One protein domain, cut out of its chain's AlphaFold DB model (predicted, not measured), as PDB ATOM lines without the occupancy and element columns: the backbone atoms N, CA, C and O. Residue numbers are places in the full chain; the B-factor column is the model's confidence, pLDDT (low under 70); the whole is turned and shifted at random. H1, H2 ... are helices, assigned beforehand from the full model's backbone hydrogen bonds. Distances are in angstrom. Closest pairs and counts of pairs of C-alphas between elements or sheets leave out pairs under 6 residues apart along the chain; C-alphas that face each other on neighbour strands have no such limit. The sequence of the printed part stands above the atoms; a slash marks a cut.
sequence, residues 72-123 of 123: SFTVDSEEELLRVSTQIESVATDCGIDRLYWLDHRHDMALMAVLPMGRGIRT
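This is residues 72 to 123 of the 123 residues of an uncharacterized protein of Micrococcaceae bacterium (UniProt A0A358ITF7). A long helix, H1, and a short one, H2, stand apart in a loose, open arrangement, joined by a long link, residues 95 to 106, that turns back from the far end of H1. A short lead, residues 72 to 77, comes before H1, and a tail, residues 115 to 123, follows H2. The printed part has 52 residues with two named helices and no named strand; its class is all helix, though under half of the residues are in named elements. It is loose, with a radius of gyration of the C-alphas of 13.0 A, and spans 31 by 28 by 18 A.

H1, residues 78 to 94, and H2, residues 107 to 114, are apart, with no C-alpha of the one within 8 A of the other. In both helices every O i to N i+4 pair is within hydrogen-bond range.

H1 begins at C-alpha 78 (212.336, 185.890, 286.316) and is 24.6 A long. H2 is 10.4 A long and ends at C-alpha 114 (228.213, 194.060, 297.881).

The C-alphas farthest apart, those of Glu 79 and Gly 120, are 34.9 A apart. The printed part has no cut. The 12-residue link is long. Residues 107 and 116 to 123 have pLDDT under 70.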
ATOM      1  N   SER A  72     222.968 194.735 294.774       87.50
ATOM      2  CA  SER A  72     222.329 193.433 294.601       87.50
ATOM      3  C   SER A  72     220.878 193.603 295.005       87.50
ATOM      4  O   SER A  72     220.599 194.285 295.996       87.50
ATOM      5  N   PHE A  73     219.983 192.969 294.264       88.00
ATOM      6  CA  PHE A  73     218.562 192.921 294.566       88.00
ATOM      7  C   PHE A  73     218.040 191.505 294.331       88.00
ATOM      8  O   PHE A  73     218.689 190.687 293.684       88.00
ATOM      9  N   THR A  74     216.883 191.223 294.908       89.56
ATOM     10  CA  THR A  74     216.161 189.961 294.768       89.56
ATOM     11  C   THR A  74     214.749 190.280 294.310       89.56
ATOM     12  O   THR A  74     214.200 191.310 294.700       89.56
ATOM     13  N   VAL A  75     214.181 189.406 293.493       92.56
ATOM     14  CA  VAL A  75     212.827 189.517 292.940       92.56
ATOM     15  C   VAL A  75     212.115 188.179 293.083       92.56
ATOM     16  O   VAL A  75     212.777 187.153 293.263       92.56
ATOM     17  N   ASP A  76     210.790 188.181 292.974       94.12
ATOM     18  CA  ASP A  76     209.984 186.983 293.218       94.12
ATOM     19  C   ASP A  76     209.837 186.099 291.965       94.12
ATOM     20  O   ASP A  76     209.377 184.958 292.053       94.12
ATOM     21  N   SER A  77     210.242 186.591 290.785       95.62
ATOM     22  CA  SER A  77     210.220 185.832 289.527       95.62
ATOM     23  C   SER A  77     211.231 186.334 288.487       95.62
ATOM     24  O   SER A  77     211.749 187.445 288.578       95.62
ATOM     25  N   GLU A  78     211.481 185.523 287.456       92.62
ATOM     26  CA  GLU A  78     212.336 185.890 286.316       92.62
ATOM     27  C   GLU A  78     211.757 187.051 285.488       92.62
ATOM     28  O   GLU A  78     212.494 187.921 285.029       92.62
ATOM     29  N   GLU A  79     210.430 187.127 285.348       95.44
ATOM     30  CA  GLU A  79     209.775 188.247 284.663       95.44
ATOM     31  C   GLU A  79     210.007 189.569 285.410       95.44
ATOM     32  O   GLU A  79     210.293 190.606 284.805       95.44
ATOM     33  N   GLU A  80     209.963 189.532 286.745       95.25
ATOM     34  CA  GLU A  80     210.315 190.693 287.557       95.25
ATOM     35  C   GLU A  80     211.791 191.068 287.450       95.25
ATOM     36  O   GLU A  80     212.100 192.258 287.488       95.25
ATOM     37  N   LEU A  81     212.692 190.093 287.281       93.00
ATOM     38  CA  LEU A  81     214.125 190.351 287.122       93.00
ATOM     39  C   LEU A  81     214.374 191.236 285.901       93.00
ATOM     40  O   LEU A  81     215.017 192.276 286.033       93.00
ATOM     41  N   LEU A  82     213.801 190.857 284.753       93.94
ATOM     42  CA  LEU A  82     213.903 191.613 283.502       93.94
ATOM     43  C   LEU A  82     213.282 193.009 283.627       93.94
ATOM     44  O   LEU A  82     213.863 194.002 283.194       93.94
ATOM     45  N   ARG A  83     212.105 193.109 284.258       95.88
ATOM     46  CA  ARG A  83     211.431 194.398 284.465       95.88
ATOM     47  C   ARG A  83     212.285 195.347 285.310       95.88
ATOM     48  O   ARG A  83     212.446 196.515 284.960       95.88
ATOM     49  N   VAL A  84     212.817 194.854 286.429       95.38
ATOM     50  CA  VAL A  84     213.615 195.652 287.367       95.38
ATOM     51  C   VAL A  84     214.972 196.015 286.762       95.38
ATOM     52  O   VAL A  84     215.399 197.158 286.919       95.38
ATOM     53  N   SER A  85     215.631 195.110 286.031       93.56
ATOM     54  CA  SER A  85     216.905 195.415 285.367       93.56
ATOM     55  C   SER A  85     216.747 196.522 284.324       93.56
ATOM     56  O   SER A  85     217.501 197.494 284.356       93.56
ATOM     57  N   THR A  86     215.714 196.453 283.475       94.12
ATOM     58  CA  THR A  86     215.411 197.514 282.500       94.12
ATOM     59  C   THR A  86     215.079 198.841 283.185       94.12
ATOM     60  O   THR A  86     215.521 199.900 282.742       94.12
ATOM     61  N   GLN A  87     214.336 198.808 284.295       95.06
ATOM     62  CA  GLN A  87     214.044 200.019 285.061       95.06
ATOM     63  C   GLN A  87     215.319 200.647 285.642       95.06
ATOM     64  O   GLN A  87     215.481 201.866 285.580       95.06
ATOM     65  N   ILE A  88     216.232 199.835 286.179       93.56
ATOM     66  CA  ILE A  88     217.521 200.306 286.700       93.56
ATOM     67  C   ILE A  88     218.350 200.949 285.584       93.56
ATOM     68  O   ILE A  88     218.889 202.031 285.795       93.56
ATOM     69  N   GLU A  89     218.428 200.333 284.405       92.12
ATOM     70  CA  GLU A  89     219.156 200.884 283.254       92.12
ATOM     71  C   GLU A  89     218.591 202.232 282.793       92.12
ATOM     72  O   GLU A  89     219.353 203.174 282.557       92.12
ATOM     73  N   SER A  90     217.262 202.350 282.720       91.19
ATOM     74  CA  SER A  90     216.591 203.605 282.364       91.19
ATOM     75  C   SER A  90     216.929 204.709 283.364       91.19
ATOM     76  O   SER A  90     217.411 205.769 282.978       91.19
ATOM     77  N   VAL A  91     216.749 204.441 284.661       91.12
ATOM     78  CA  VAL A  91     217.007 205.436 285.713       91.12
ATOM     79  C   VAL A  91     218.491 205.793 285.790       91.12
ATOM     80  O   VAL A  91     218.831 206.956 285.996       91.12
ATOM     81  N   ALA A  92     219.388 204.821 285.610       88.94
ATOM     82  CA  ALA A  92     220.825 205.061 285.566       88.94
ATOM     83  C   ALA A  92     221.195 206.011 284.419       88.94
ATOM     84  O   ALA A  92     221.949 206.960 284.635       88.94
ATOM     85  N   THR A  93     220.608 205.804 283.238       85.69
ATOM     86  CA  THR A  93     220.794 206.677 282.071       85.69
ATOM     87  C   THR A  93     220.298 208.094 282.357       85.69
ATOM     88  O   THR A  93     221.040 209.053 282.145       85.69
ATOM     89  N   ASP A  94     219.097 208.231 282.921       81.38
ATOM     90  CA  ASP A  94     218.511 209.536 283.267       81.38
ATOM     91  C   ASP A  94     219.332 210.280 284.334       81.38
ATOM     92  O   ASP A  94     219.397 211.509 284.350       81.38
ATOM     93  N   CYS A  95     220.001 209.536 285.217       81.12
ATOM     94  CA  CYS A  95     220.895 210.070 286.245       81.12
ATOM     95  C   CYS A  95     222.320 210.363 285.735       81.12
ATOM     96  O   CYS A  95     223.170 210.774 286.528       81.12
ATOM     97  N   GLY A  96     222.610 210.140 284.448       78.25
ATOM     98  CA  GLY A  96     223.939 210.352 283.870       78.25
ATOM     99  C   GLY A  96     224.990 209.337 284.334       78.25
ATOM    100  O   GLY A  96     226.175 209.659 284.405       78.25
ATOM    101  N   ILE A  97     224.576 208.121 284.697       85.06
ATOM    102  CA  ILE A  97     225.496 207.019 284.987       85.06
ATOM    103  C   ILE A  97     225.937 206.402 283.656       85.06
ATOM    104  O   ILE A  97     225.224 205.603 283.057       85.06
ATOM    105  N   ASP A  98     227.150 206.740 283.218       77.75
ATOM    106  CA  ASP A  98     227.682 206.323 281.911       77.75
ATOM    107  C   ASP A  98     228.026 204.828 281.809       77.75
ATOM    108  O   ASP A  98     228.224 204.298 280.712       77.75
ATOM    109  N   ARG A  99     228.203 204.144 282.945       85.19
ATOM    110  CA  ARG A  99     228.668 202.752 282.987       85.19
ATOM    111  C   ARG A  99     227.868 201.929 283.978       85.19
ATOM    112  O   ARG A  99     227.961 202.141 285.185       85.19
ATOM    113  N   LEU A 100     227.167 200.932 283.455       89.56
ATOM    114  CA  LEU A 100     226.457 199.924 284.224       89.56
ATOM    115  C   LEU A 100     226.937 198.536 283.791       89.56
ATOM    116  O   LEU A 100     227.034 198.250 282.600       89.56
ATOM    117  N   TYR A 101     227.278 197.691 284.765       89.06
ATOM    118  CA  TYR A 101     227.769 196.339 284.521       89.06
ATOM    119  C   TYR A 101     226.957 195.334 285.330       89.06
ATOM    120  O   TYR A 101     226.968 195.370 286.562       89.06
ATOM    121  N   TRP A 102     226.314 194.409 284.628       89.12
ATOM    122  CA  TRP A 102     225.663 193.253 285.225       89.12
ATOM    123  C   TRP A 102     226.687 192.146 285.509       89.12
ATOM    124  O   TRP A 102     227.555 191.847 284.684       89.12
ATOM    125  N   LEU A 103     226.626 191.558 286.706       86.00
ATOM    126  CA  LEU A 103     227.542 190.501 287.164       86.00
ATOM    127  C   LEU A 103     226.862 189.120 287.173       86.00
ATOM    128  O   LEU A 103     227.136 188.292 288.041       86.00
ATOM    129  N   ASP A 104     226.008 188.855 286.186       77.62
ATOM    130  CA  ASP A 104     225.076 187.709 286.141       77.62
ATOM    131  C   ASP A 104     225.758 186.333 286.071       77.62
ATOM    132  O   ASP A 104     225.152 185.298 286.330       77.62
ATOM    133  N   HIS A 105     227.045 186.297 285.722       76.50
ATOM    134  CA  HIS A 105     227.848 185.069 285.657       76.50
ATOM    135  C   HIS A 105     229.040 185.089 286.617       76.50
ATOM    136  O   HIS A 105     229.957 184.281 286.494       76.50
ATOM    137  N   ARG A 106     229.055 186.040 287.560       74.75
ATOM    138  CA  ARG A 106     230.124 186.218 288.554       74.75
ATOM    139  C   ARG A 106     229.529 186.461 289.938       74.75
ATOM    140  O   ARG A 106     229.871 187.429 290.614       74.75
ATOM    141  N   HIS A 107     228.582 185.608 290.330       68.44
ATOM    142  CA  HIS A 107     227.860 185.724 291.599       68.44
ATOM    143  C   HIS A 107     228.790 185.720 292.819       68.44
ATOM    144  O   HIS A 107     228.547 186.442 293.784       68.44
ATOM    145  N   ASP A 108     229.874 184.953 292.757       71.31
ATOM    146  CA  ASP A 108     230.941 184.907 293.755       71.31
ATOM    147  C   ASP A 108     231.649 186.263 293.916       71.31
ATOM    148  O   ASP A 108     231.821 186.751 295.036       71.31
ATOM    149  N   MET A 109     231.977 186.928 292.805       70.62
ATOM    150  CA  MET A 109     232.547 188.280 292.816       70.62
ATOM    151  C   MET A 109     231.521 189.334 293.250       70.62
ATOM    152  O   MET A 109     231.857 190.259 293.993       70.62
ATOM    153  N   ALA A 110     230.269 189.199 292.808       72.75
ATOM    154  CA  ALA A 110     229.190 190.135 293.114       72.75
ATOM    155  C   ALA A 110     228.871 190.161 294.614       72.75
ATOM    156  O   ALA A 110     228.725 191.237 295.200       72.75
ATOM    157  N   LEU A 111     228.830 188.992 295.263       76.44
ATOM    158  CA  LEU A 111     228.560 188.896 296.696       76.44
ATOM    159  C   LEU A 111     229.661 189.589 297.508       76.44
ATOM    160  O   LEU A 111     229.368 190.380 298.405       76.44
ATOM    161  N   MET A 112     230.927 189.353 297.153       72.25
ATOM    162  CA  MET A 112     232.069 189.982 297.819       72.25
ATOM    163  C   MET A 112     232.078 191.500 297.636       72.25
ATOM    164  O   MET A 112     232.364 192.222 298.587       72.25
ATOM    165  N   ALA A 113     231.708 191.994 296.453       74.88
ATOM    166  CA  ALA A 113     231.646 193.425 296.185       74.88
ATOM    167  C   ALA A 113     230.519 194.128 296.965       74.88
ATOM    168  O   ALA A 113     230.678 195.283 297.357       74.88
ATOM    169  N   VAL A 114     229.388 193.459 297.219       76.75
ATOM    170  CA  VAL A 114     228.213 194.060 297.881       76.75
ATOM    171  C   VAL A 114     228.244 193.905 299.407       76.75
ATOM    172  O   VAL A 114     227.670 194.741 300.116       76.75
ATOM    173  N   LEU A 115     228.906 192.870 299.927       75.81
ATOM    174  CA  LEU A 115     229.013 192.626 301.364       75.81
ATOM    175  C   LEU A 115     230.042 193.556 302.035       75.81
ATOM    176  O   LEU A 115     231.064 193.899 301.439       75.81
ATOM    177  N   PRO A 116     229.845 193.919 303.319       65.00
ATOM    178  CA  PRO A 116     230.807 194.736 304.062       65.00
ATOM    179  C   PRO A 116     232.218 194.131 304.133       65.00
ATOM    180  O   PRO A 116     233.186 194.867 304.291       65.00
ATOM    181  N   MET A 117     232.324 192.806 303.992       65.75
ATOM    182  CA  MET A 117     233.563 192.029 304.098       65.75
ATOM    183  C   MET A 117     234.538 192.258 302.931       65.75
ATOM    184  O   MET A 117     235.737 192.087 303.117       65.75
ATOM    185  N   GLY A 118     234.059 192.656 301.745       62.31
ATOM    186  CA  GLY A 118     234.931 192.978 300.605       62.31
ATOM    187  C   GLY A 118     235.436 194.423 300.592       62.31
ATOM    188  O   GLY A 118     236.220 194.803 299.721       62.31
ATOM    189  N   ARG A 119     235.001 195.262 301.542       61.41
ATOM    190  CA  ARG A 119     235.387 196.678 301.582       61.41
ATOM    191  C   ARG A 119     236.880 196.808 301.899       61.41
ATOM    192  O   ARG A 119     237.345 196.315 302.919       61.41
ATOM    193  N   GLY A 120     237.616 197.516 301.040       60.50
ATOM    194  CA  GLY A 120     239.057 197.763 301.194       60.50
ATOM    195  C   GLY A 120     239.963 196.855 300.356       60.50
ATOM    196  O   GLY A 120     241.154 197.140 300.249       60.50
ATOM    197  N   ILE A 121     239.415 195.821 299.706       63.62
ATOM    198  CA  ILE A 121     240.142 195.030 298.709       63.62
ATOM    199  C   ILE A 121     240.167 195.842 297.411       63.62
ATOM    200  O   ILE A 121     239.151 195.999 296.739       63.62
ATOM    201  N   ARG A 122     241.327 196.416 297.088       55.16
ATOM    202  CA  ARG A 122     241.576 197.071 295.800       55.16
ATOM    203  C   ARG A 122     242.064 196.005 294.820       55.16
ATOM    204  O   ARG A 122     243.174 195.509 294.989       55.16
ATOM    205  N   THR A 123     241.218 195.625 293.866       52.59
ATOM    206  CA  THR A 123     241.608 194.863 292.665       52.59
ATOM    207  C   THR A 123     242.172 195.781 291.600       52.59
ATOM    208  O   THR A 123     241.607 196.892 291.468       52.59
TER     209      THR A 123